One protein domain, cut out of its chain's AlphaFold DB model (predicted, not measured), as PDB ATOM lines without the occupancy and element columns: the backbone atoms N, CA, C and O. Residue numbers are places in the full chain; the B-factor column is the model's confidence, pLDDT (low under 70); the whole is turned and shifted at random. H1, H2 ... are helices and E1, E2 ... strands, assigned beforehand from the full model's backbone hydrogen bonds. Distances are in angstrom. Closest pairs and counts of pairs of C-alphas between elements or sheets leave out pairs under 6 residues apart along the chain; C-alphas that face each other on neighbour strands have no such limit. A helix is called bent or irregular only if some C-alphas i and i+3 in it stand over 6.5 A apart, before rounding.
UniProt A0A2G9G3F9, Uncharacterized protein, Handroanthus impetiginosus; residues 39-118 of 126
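Overview. This is residues 39 to 118 of the 126 residues of an uncharacterized protein of Handroanthus impetiginosus (UniProt A0A2G9G3F9). A long hairpin of two bent strands, E2 and E3, makes the length of a strongly twisted sheet; the shorter E4 lies beside E3, and the short helix H1 grazes the sheet. The long unnamed link, residues 55 to 78, runs back along the length to E2. The 80 printed residues hold E1, H1, E2, E3 and E4 in chain order, mostly strand; the sheet E2 - E3 - E4 is antiparallel, a meander, each strand the antiparallel neighbour of the one before. It is compact, radius of gyration of the C-alphas 13.4 A, spanning 42 by 22 by 20 A.

Along the chain. E2, residues 79 to 89, and E3, 95 to 106, each measure 29.6 A; E4, 112 to 117, 16.0 A, ends at C-alpha 117 (-37.809, 29.127, 11.409). E1, 42 to 45, 7.6 A, begins at C-alpha 42 (-32.621, 42.516, 21.502); H1, 47 to 54, measures 10.3 A.

Arrangement. E2 bends by 59 degrees at residue 82, E3 by 67 degrees at 101. In hairpin E2 and E3, N 84 and O 100 are 2.9 A apart, within hydrogen-bond range; in hairpin E3 and E4, N 103 and O 115, 2.9 A. H1, with every O i to N i+4 pair within range, only grazes the sheet with residues 48 to 53; its closest C-alpha pair with E2 is Met 53 and Gln 88, 7.6 A. E1 pairs with no named strand; E1 and E4 are near each other, with 6 pairs of C-alphas within 10 A.

Size, cuts and confidence. The farthest C-alphas, Phe 76 and His 92, are 42.5 A apart. The printed part has no cut; the link H1 to E2, 24 residues, is long. Residues 54 to 71, 75 and 89 to 96 have pLDDT under 70.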
ATOM      1  N   SER A  39     -36.812  43.316  29.201       83.31
ATOM      2  CA  SER A  39     -37.580  44.431  28.630       83.31
ATOM      3  C   SER A  39     -37.919  44.212  27.150       83.31
ATOM      4  O   SER A  39     -38.376  45.141  26.483       83.31
ATOM      5  N   ASN A  40     -37.722  42.993  26.628       82.44
ATOM      6  CA  ASN A  40     -37.922  42.618  25.224       82.44
ATOM      7  C   ASN A  40     -37.001  43.364  24.239       82.44
ATOM      8  O   ASN A  40     -37.296  43.441  23.040       82.44
ATOM      9  N   LYS A  41     -35.876  43.908  24.713       85.12
ATOM     10  CA  LYS A  41     -34.867  44.528  23.852       85.12
ATOM     11  C   LYS A  41     -33.894  43.462  23.373       85.12
ATOM     12  O   LYS A  41     -33.344  42.725  24.184       85.12
ATOM     13  N   VAL A  42     -33.644  43.406  22.066       87.75
ATOM     14  CA  VAL A  42     -32.621  42.516  21.502       87.75
ATOM     15  C   VAL A  42     -31.229  43.004  21.918       87.75
ATOM     16  O   VAL A  42     -30.873  44.158  21.673       87.75
ATOM     17  N   VAL A  43     -30.455  42.129  22.560       90.00
ATOM     18  CA  VAL A  43     -29.110  42.419  23.095       90.00
ATOM     19  C   VAL A  43     -28.000  41.662  22.369       90.00
ATOM     20  O   VAL A  43     -26.841  42.059  22.445       90.00
ATOM     21  N   TRP A  44     -28.343  40.600  21.641       91.75
ATOM     22  CA  TRP A  44     -27.397  39.785  20.883       91.75
ATOM     23  C   TRP A  44     -28.101  39.117  19.696       91.75
ATOM     24  O   TRP A  44     -29.287  38.808  19.784       91.75
ATOM     25  N   VAL A  45     -27.380  38.892  18.594       91.69
ATOM     26  CA  VAL A  45     -27.865  38.203  17.383       91.69
ATOM     27  C   VAL A  45     -26.771  37.282  16.829       91.69
ATOM     28  O   VAL A  45     -25.586  37.627  16.907       91.69
ATOM     29  N   ASN A  46     -27.150  36.157  16.218       93.56
ATOM     30  CA  ASN A  46     -26.205  35.264  15.542       93.56
ATOM     31  C   ASN A  46     -25.872  35.736  14.111       93.56
ATOM     32  O   ASN A  46     -26.407  36.731  13.605       93.56
ATOM     33  N   GLU A  47     -24.948  35.039  13.446       91.19
ATOM     34  CA  GLU A  47     -24.530  35.386  12.083       91.19
ATOM     35  C   GLU A  47     -25.656  35.197  11.057       91.19
ATOM     36  O   GLU A  47     -25.839  36.055  10.192       91.19
ATOM     37  N   ALA A  48     -26.450  34.131  11.175       90.88
ATOM     38  CA  ALA A  48     -27.583  33.877  10.287       90.88
ATOM     39  C   ALA A  48     -28.619  35.012  10.332       90.88
ATOM     40  O   ALA A  48     -29.122  35.446   9.295       90.88
ATOM     41  N   TYR A  49     -28.881  35.573  11.515       88.31
ATOM     42  CA  TYR A  49     -29.751  36.735  11.672       88.31
ATOM     43  C   TYR A  49     -29.163  37.989  11.031       88.31
ATOM     44  O   TYR A  49     -29.880  38.732  10.356       88.31
ATOM     45  N   ARG A  50     -27.852  38.220  11.191       85.75
ATOM     46  CA  ARG A  50     -27.165  39.324  10.503       85.75
ATOM     47  C   ARG A  50     -27.300  39.193   8.990       85.75
ATOM     48  O   ARG A  50     -27.649  40.176   8.344       85.75
ATOM     49  N   LYS A  51     -27.097  37.996   8.430       84.94
ATOM     50  CA  LYS A  51     -27.266  37.730   6.991       84.94
ATOM     51  C   LYS A  51     -28.699  37.976   6.529       84.94
ATOM     52  O   LYS A  51     -28.889  38.771   5.615       84.94
ATOM     53  N   MET A  52     -29.687  37.426   7.241       80.31
ATOM     54  CA  MET A  52     -31.115  37.648   6.967       80.31
ATOM     55  C   MET A  52     -31.469  39.143   6.906       80.31
ATOM     56  O   MET A  52     -32.291  39.555   6.095       80.31
ATOM     57  N   MET A  53     -30.842  39.969   7.747       73.19
ATOM     58  CA  MET A  53     -31.043  41.421   7.735       73.19
ATOM     59  C   MET A  53     -30.165  42.155   6.706       73.19
ATOM     60  O   MET A  53     -30.506  43.255   6.280       73.19
ATOM     61  N   THR A  54     -29.041  41.591   6.272       68.44
ATOM     62  CA  THR A  54     -28.131  42.252   5.315       68.44
ATOM     63  C   THR A  54     -28.538  42.003   3.863       68.44
ATOM     64  O   THR A  54     -28.307  42.864   3.018       68.44
ATOM     65  N   GLU A  55     -29.242  40.904   3.577       60.56
ATOM     66  CA  GLU A  55     -29.871  40.641   2.268       60.56
ATOM     67  C   GLU A  55     -30.868  41.742   1.838       60.56
ATOM     68  O   GLU A  55     -31.239  41.821   0.670       60.56
ATOM     69  N   GLY A  56     -31.265  42.630   2.759       53.72
ATOM     70  CA  GLY A  56     -32.077  43.820   2.494       53.72
ATOM     71  C   GLY A  56     -31.316  45.150   2.339       53.72
ATOM     72  O   GLY A  56     -31.966  46.187   2.391       53.72
ATOM     73  N   GLU A  57     -29.983  45.170   2.204       50.41
ATOM     74  CA  GLU A  57     -29.160  46.402   2.187       50.41
ATOM     75  C   GLU A  57     -29.457  47.340   3.379       50.41
ATOM     76  O   GLU A  57     -29.946  48.468   3.236       50.41
ATOM     77  N   VAL A  58     -29.166  46.887   4.603       50.31
ATOM     78  CA  VAL A  58     -29.170  47.764   5.784       50.31
ATOM     79  C   VAL A  58     -27.748  48.096   6.203       50.31
ATOM     80  O   VAL A  58     -26.885  47.235   6.325       50.31
ATOM     81  N   ALA A  59     -27.532  49.394   6.400       42.56
ATOM     82  CA  ALA A  59     -26.261  49.978   6.768       42.56
ATOM     83  C   ALA A  59     -25.787  49.563   8.160       42.56
ATOM     84  O   ALA A  59     -26.586  49.396   9.078       42.56
ATOM     85  N   GLU A  60     -24.465  49.536   8.276       45.03
ATOM     86  CA  GLU A  60     -23.589  49.219   9.410       45.03
ATOM     87  C   GLU A  60     -23.974  49.742  10.808       45.03
ATOM     88  O   GLU A  60     -23.352  49.342  11.784       45.03
ATOM     89  N   ASN A  61     -25.000  50.580  10.970       41.53
ATOM     90  CA  ASN A  61     -25.279  51.249  12.238       41.53
ATOM     91  C   ASN A  61     -26.684  50.932  12.763       41.53
ATOM     92  O   ASN A  61     -27.640  51.664  12.515       41.53
ATOM     93  N   GLY A  62     -26.769  49.867  13.564       48.72
ATOM     94  CA  GLY A  62     -27.814  49.702  14.575       48.72
ATOM     95  C   GLY A  62     -29.122  49.093  14.077       48.72
ATOM     96  O   GLY A  62     -30.130  49.784  13.936       48.72
ATOM     97  N   LEU A  63     -29.148  47.765  13.930       51.09
ATOM     98  CA  LEU A  63     -30.386  46.980  13.925       51.09
ATOM     99  C   LEU A  63     -31.072  47.095  15.300       51.09
ATOM    100  O   LEU A  63     -30.933  46.227  16.159       51.09
ATOM    101  N   MET A  64     -31.814  48.180  15.531       48.50
ATOM    102  CA  MET A  64     -32.748  48.275  16.654       48.50
ATOM    103  C   MET A  64     -33.991  47.449  16.318       48.50
ATOM    104  O   MET A  64     -34.970  47.942  15.761       48.50
ATOM    105  N   VAL A  65     -33.933  46.158  16.628       55.84
ATOM    106  CA  VAL A  65     -35.082  45.261  16.530       55.84
ATOM    107  C   VAL A  65     -35.857  45.372  17.839       55.84
ATOM    108  O   VAL A  65     -35.360  44.990  18.896       55.84
ATOM    109  N   TRP A  66     -37.074  45.911  17.773       59.91
ATOM    110  CA  TRP A  66     -38.008  45.892  18.897       59.91
ATOM    111  C   TRP A  66     -38.948  44.702  18.762       59.91
ATOM    112  O   TRP A  66     -39.677  44.575  17.775       59.91
ATOM    113  N   LEU A  67     -38.942  43.838  19.771       65.31
ATOM    114  CA  LEU A  67     -39.853  42.711  19.855       65.31
ATOM    115  C   LEU A  67     -41.204  43.212  20.386       65.31
ATOM    116  O   LEU A  67     -41.348  43.535  21.564       65.31
ATOM    117  N   VAL A  68     -42.209  43.302  19.510       64.25
ATOM    118  CA  VAL A  68     -43.577  43.637  19.928       64.25
ATOM    119  C   VAL A  68     -44.317  42.352  20.256       64.25
ATOM    120  O   VAL A  68     -44.829  41.661  19.373       64.25
ATOM    121  N   VAL A  69     -44.389  42.052  21.546       64.75
ATOM    122  CA  VAL A  69     -45.163  40.927  22.059       64.75
ATOM    123  C   VAL A  69     -46.612  41.362  22.223       64.75
ATOM    124  O   VAL A  69     -46.905  42.304  22.956       64.75
ATOM    125  N   LYS A  70     -47.531  40.688  21.528       63.34
ATOM    126  CA  LYS A  70     -48.969  40.982  21.626       63.34
ATOM    127  C   LYS A  70     -49.682  40.188  22.718       63.34
ATOM    128  O   LYS A  70     -50.766  40.580  23.132       63.34
ATOM    129  N   GLU A  71     -49.081  39.095  23.177       69.06
ATOM    130  CA  GLU A  71     -49.690  38.137  24.100       69.06
ATOM    131  C   GLU A  71     -48.779  37.888  25.305       69.06
ATOM    132  O   GLU A  71     -47.562  38.007  25.219       69.06
ATOM    133  N   LYS A  72     -49.349  37.548  26.462       71.31
ATOM    134  CA  LYS A  72     -48.524  37.207  27.628       71.31
ATOM    135  C   LYS A  72     -47.840  35.864  27.383       71.31
ATOM    136  O   LYS A  72     -48.514  34.891  27.062       71.31
ATOM    137  N   PHE A  73     -46.525  35.804  27.580       74.12
ATOM    138  CA  PHE A  73     -45.807  34.535  27.504       74.12
ATOM    139  C   PHE A  73     -46.220  33.589  28.634       74.12
ATOM    140  O   PHE A  73     -46.507  34.050  29.747       74.12
ATOM    141  N   PRO A  74     -46.226  32.270  28.380       76.00
ATOM    142  CA  PRO A  74     -46.477  31.282  29.418       76.00
ATOM    143  C   PRO A  74     -45.429  31.419  30.529       76.00
ATOM    144  O   PRO A  74     -44.236  31.216  30.322       76.00
ATOM    145  N   HIS A  75     -45.877  31.790  31.731       69.38
ATOM    146  CA  HIS A  75     -44.978  32.155  32.832       69.38
ATOM    147  C   HIS A  75     -44.220  30.964  33.434       69.38
ATOM    148  O   HIS A  75     -43.222  31.171  34.115       69.38
ATOM    149  N   PHE A  76     -44.670  29.733  33.202       73.62
ATOM    150  CA  PHE A  76     -44.095  28.530  33.816       73.62
ATOM    151  C   PHE A  76     -43.418  27.594  32.809       73.62
ATOM    152  O   PHE A  76     -42.865  26.575  33.208       73.62
ATOM    153  N   SER A  77     -43.429  27.935  31.518       81.44
ATOM    154  CA  SER A  77     -42.828  27.097  30.480       81.44
ATOM    155  C   SER A  77     -41.363  27.495  30.253       81.44
ATOM    156  O   SER A  77     -41.093  28.674  30.010       81.44
ATOM    157  N   PRO A  78     -40.408  26.547  30.312       86.50
ATOM    158  CA  PRO A  78     -38.996  26.825  30.037       86.50
ATOM    159  C   PRO A  78     -38.738  27.104  28.549       86.50
ATOM    160  O   PRO A  78     -37.783  27.798  28.208       86.50
ATOM    161  N   ALA A  79     -39.607  26.594  27.674       89.31
ATOM    162  CA  ALA A  79     -39.593  26.849  26.245       89.31
ATOM    163  C   ALA A  79     -41.017  26.840  25.676       89.31
ATOM    164  O   ALA A  79     -41.917  26.220  26.249       89.31
ATOM    165  N   PHE A  80     -41.225  27.532  24.561       87.00
ATOM    166  CA  PHE A  80     -42.482  27.531  23.816       87.00
ATOM    167  C   PHE A  80     -42.245  27.948  22.362       87.00
ATOM    168  O   PHE A  80     -41.314  28.691  22.068       87.00
ATOM    169  N   ALA A  81     -43.121  27.512  21.459       86.81
ATOM    170  CA  ALA A  81     -43.157  28.011  20.089       86.81
ATOM    171  C   ALA A  81     -44.170  29.157  19.971       86.81
ATOM    172  O   ALA A  81     -45.246  29.121  20.576       86.81
ATOM    173  N   CYS A  82     -43.852  30.183  19.186       85.56
ATOM    174  CA  CYS A  82     -44.781  31.260  18.862       85.56
ATOM    175  C   CYS A  82     -44.530  31.811  17.452       85.56
ATOM    176  O   CYS A  82     -43.738  31.274  16.678       85.56
ATOM    177  N   ARG A  83     -45.264  32.864  17.084       84.44
ATOM    178  CA  ARG A  83     -45.054  33.586  15.827       84.44
ATOM    179  C   ARG A  83     -44.566  34.991  16.116       84.44
ATOM    180  O   ARG A  83     -45.216  35.740  16.845       84.44
ATOM    181  N   LEU A  84     -43.466  35.367  15.479       81.56
ATOM    182  CA  LEU A  84     -42.892  36.697  15.575       81.56
ATOM    183  C   LEU A  84     -43.144  37.478  14.288       81.56
ATOM    184  O   LEU A  84     -42.944  36.973  13.186       81.56
ATOM    185  N   ARG A  85     -43.544  38.744  14.420       81.56
ATOM    186  CA  ARG A  85     -43.567  39.673  13.289       81.56
ATOM    187  C   ARG A  85     -42.234  40.408  13.210       81.56
ATOM    188  O   ARG A  85     -41.956  41.260  14.048       81.56
ATOM    189  N   VAL A  86     -41.454  40.122  12.177       77.31
ATOM    190  CA  VAL A  86     -40.189  40.800  11.887       77.31
ATOM    191  C   VAL A  86     -40.458  41.927  10.900       77.31
ATOM    192  O   VAL A  86     -40.955  41.694   9.795       77.31
ATOM    193  N   ILE A  87     -40.150  43.155  11.315       75.81
ATOM    194  CA  ILE A  87     -40.267  44.350  10.481       75.81
ATOM    195  C   ILE A  87     -38.873  44.937  10.297       75.81
ATOM    196  O   ILE A  87     -38.229  45.319  11.269       75.81
ATOM    197  N   GLN A  88     -38.443  45.053   9.048       72.50
ATOM    198  CA  GLN A  88     -37.229  45.749   8.658       72.50
ATOM    199  C   GLN A  88     -37.612  46.921   7.761       72.50
ATOM    200  O   GLN A  88     -38.459  46.779   6.879       72.50
ATOM    201  N   GLN A  89     -36.989  48.072   7.975       67.12
ATOM    202  CA  GLN A  89     -37.065  49.195   7.048       67.12
ATOM    203  C   GLN A  89     -35.680  49.413   6.462       67.12
ATOM    204  O   GLN A  89     -34.723  49.656   7.193       67.12
ATOM    205  N   THR A  90     -35.577  49.297   5.144       64.62
ATOM    206  CA  THR A  90     -34.349  49.618   4.423       64.62
ATOM    207  C   THR A  90     -34.284  51.124   4.178       64.62
ATOM    208  O   THR A  90     -35.308  51.818   4.192       64.62
ATOM    209  N   LYS A  91     -33.081  51.654   3.924       60.34
ATOM    210  CA  LYS A  91     -32.886  53.083   3.610       60.34
ATOM    211  C   LYS A  91     -33.694  53.542   2.391       60.34
ATOM    212  O   LYS A  91     -34.045  54.712   2.296       60.34
ATOM    213  N   HIS A  92     -34.019  52.613   1.495       61.91
ATOM    214  CA  HIS A  92     -34.780  52.851   0.270       61.91
ATOM    215  C   HIS A  92     -36.302  52.774   0.471       61.91
ATOM    216  O   HIS A  92     -37.055  52.771  -0.499       61.91
ATOM    217  N   GLY A  93     -36.777  52.699   1.720       57.91
ATOM    218  CA  GLY A  93     -38.204  52.636   2.035       57.91
ATOM    219  C   GLY A  93     -38.830  51.256   1.821       57.91
ATOM    220  O   GLY A  93     -40.033  51.096   2.028       57.91
ATOM    221  N   HIS A  94     -38.033  50.244   1.464       56.44
ATOM    222  CA  HIS A  94     -38.506  48.868   1.381       56.44
ATOM    223  C   HIS A  94     -38.772  48.349   2.797       56.44
ATOM    224  O   HIS A  94     -37.890  48.332   3.657       56.44
ATOM    225  N   LYS A  95     -40.021  47.953   3.055       64.88
ATOM    226  CA  LYS A  95     -40.444  47.410   4.346       64.88
ATOM    227  C   LYS A  95     -40.542  45.893   4.246       64.88
ATOM    228  O   LYS A  95     -41.551  45.371   3.773       64.88
ATOM    229  N   TRP A  96     -39.522  45.180   4.715       69.12
ATOM    230  CA  TRP A  96     -39.647  43.742   4.939       69.12
ATOM    231  C   TRP A  96     -40.567  43.528   6.136       69.12
ATOM    232  O   TRP A  96     -40.373  44.116   7.197       69.12
ATOM    233  N   ASN A  97     -41.611  42.731   5.961       75.69
ATOM    234  CA  ASN A  97     -42.619  42.511   6.986       75.69
ATOM    235  C   ASN A  97     -43.091  41.069   6.892       75.69
ATOM    236  O   ASN A  97     -43.945  40.752   6.064       75.69
ATOM    237  N   ARG A  98     -42.505  40.195   7.708       76.31
ATOM    238  CA  ARG A  98     -42.825  38.767   7.703       76.31
ATOM    239  C   ARG A  98     -43.273  38.313   9.076       76.31
ATOM    240  O   ARG A  98     -42.790  38.799  10.094       76.31
ATOM    241  N   ILE A  99     -44.209  37.376   9.078       82.44
ATOM    242  CA  ILE A  99     -44.538  36.589  10.259       82.44
ATOM    243  C   ILE A  99     -43.758  35.289  10.116       82.44
ATOM    244  O   ILE A  99     -43.908  34.601   9.109       82.44
ATOM    245  N   VAL A 100     -42.911  34.992  11.092       83.38
ATOM    246  CA  VAL A 100     -42.081  33.785  11.128       83.38
ATOM    247  C   VAL A 100     -42.457  32.961  12.345       83.38
ATOM    248  O   VAL A 100     -42.798  33.516  13.394       83.38
ATOM    249  N   SER A 101     -42.416  31.643  12.199       88.38
ATOM    250  CA  SER A 101     -42.454  30.746  13.347       88.38
ATOM    251  C   SER A 101     -41.141  30.885  14.112       88.38
ATOM    252  O   SER A 101     -40.086  31.098  13.511       88.38
ATOM    253  N   CYS A 102     -41.191  30.800  15.432       89.25
ATOM    254  CA  CYS A 102     -39.990  30.793  16.249       89.25
ATOM    255  C   CYS A 102     -40.155  29.920  17.484       89.25
ATOM    256  O   CYS A 102     -41.213  29.909  18.116       89.25
ATOM    257  N   ASP A 103     -39.067  29.256  17.841       91.38
ATOM    258  CA  ASP A 103     -38.904  28.587  19.121       91.38
ATOM    259  C   ASP A 103     -38.256  29.567  20.101       91.38
ATOM    260  O   ASP A 103     -37.346  30.327  19.743       91.38
ATOM    261  N   VAL A 104     -38.745  29.567  21.337       91.00
ATOM    262  CA  VAL A 104     -38.330  30.494  22.388       91.00
ATOM    263  C   VAL A 104     -37.932  29.703  23.620       91.00
ATOM    264  O   VAL A 104     -38.672  28.827  24.061       91.00
ATOM    265  N   TRP A 105     -36.795  30.057  24.211       93.12
ATOM    266  CA  TRP A 105     -36.309  29.486  25.464       93.12
ATOM    267  C   TRP A 105     -36.102  30.587  26.488       93.12
ATOM    268  O   TRP A 105     -35.584  31.660  26.175       93.12
ATOM    269  N   ARG A 106     -36.498  30.320  27.728       91.06
ATOM    270  CA  ARG A 106     -36.290  31.249  28.832       91.06
ATOM    271  C   ARG A 106     -34.839  31.205  29.301       91.06
ATOM    272  O   ARG A 106     -34.256  30.128  29.425       91.06
ATOM    273  N   MET A 107     -34.297  32.384  29.581       91.19
ATOM    274  CA  MET A 107     -32.961  32.546  30.148       91.19
ATOM    275  C   MET A 107     -33.032  32.585  31.683       91.19
ATOM    276  O   MET A 107     -34.012  33.080  32.253       91.19
ATOM    277  N   GLU A 108     -32.000  32.082  32.355       89.44
ATOM    278  CA  GLU A 108     -31.843  32.094  33.814       89.44
ATOM    279  C   GLU A 108     -31.673  33.526  34.339       89.44
ATOM    280  O   GLU A 108     -32.316  33.917  35.315       89.44
ATOM    281  N   PHE A 109     -30.888  34.353  33.640       82.25
ATOM    282  CA  PHE A 109     -30.606  35.744  34.022       82.25
ATOM    283  C   PHE A 109     -31.637  36.759  33.501       82.25
ATOM    284  O   PHE A 109     -31.330  37.945  33.372       82.25
ATOM    285  N   SER A 110     -32.882  36.316  33.275       84.50
ATOM    286  CA  SER A 110     -33.988  37.048  32.630       84.50
ATOM    287  C   SER A 110     -33.862  37.196  31.109       84.50
ATOM    288  O   SER A 110     -32.775  37.158  30.543       84.50
ATOM    289  N   GLY A 111     -35.002  37.383  30.439       91.06
ATOM    290  CA  GLY A 111     -35.060  37.460  28.983       91.06
ATOM    291  C   GLY A 111     -35.267  36.104  28.306       91.06
ATOM    292  O   GLY A 111     -35.713  35.136  28.932       91.06
ATOM    293  N   PHE A 112     -34.992  36.062  27.003       92.56
ATOM    294  CA  PHE A 112     -35.328  34.937  26.130       92.56
ATOM    295  C   PHE A 112     -34.303  34.758  25.008       92.56
ATOM    296  O   PHE A 112     -33.815  35.741  24.448       92.56
ATOM    297  N   ALA A 113     -34.040  33.505  24.643       94.25
ATOM    298  CA  ALA A 113     -33.371  33.122  23.406       94.25
ATOM    299  C   ALA A 113     -34.418  32.750  22.348       94.25
ATOM    300  O   ALA A 113     -35.404  32.079  22.654       94.25
ATOM    301  N   TRP A 114     -34.191  33.184  21.112       92.94
ATOM    302  CA  TRP A 114     -35.130  33.083  19.999       92.94
ATOM    303  C   TRP A 114     -34.444  32.423  18.813       92.94
ATOM    304  O   TRP A 114     -33.408  32.917  18.366       92.94
ATOM    305  N   LYS A 115     -35.047  31.372  18.258       93.44
ATOM    306  CA  LYS A 115     -34.649  30.776  16.975       93.44
ATOM    307  C   LYS A 115     -35.799  30.909  15.991       93.44
ATOM    308  O   LYS A 115     -36.914  30.490  16.285       93.44
ATOM    309  N   LEU A 116     -35.538  31.501  14.834       90.56
ATOM    310  CA  LEU A 116     -36.542  31.766  13.813       90.56
ATOM    311  C   LEU A 116     -36.492  30.645  12.785       90.56
ATOM    312  O   LEU A 116     -35.454  30.404  12.171       90.56
ATOM    313  N   ASP A 117     -37.634  30.016  12.545       86.06
ATOM    314  CA  ASP A 117     -37.809  29.127  11.409       86.06
ATOM    315  C   ASP A 117     -38.265  29.957  10.203       86.06
ATOM    316  O   ASP A 117     -39.436  30.310  10.030       86.06
ATOM    317  N   VAL A 118     -37.286  30.333   9.383       71.94
ATOM    318  CA  VAL A 118     -37.503  31.080   8.140       71.94
ATOM    319  C   VAL A 118     -37.848  30.175   6.955       71.94
ATOM    320  O   VAL A 118     -38.327  30.681   5.938       71.94
TER     321      VAL A 118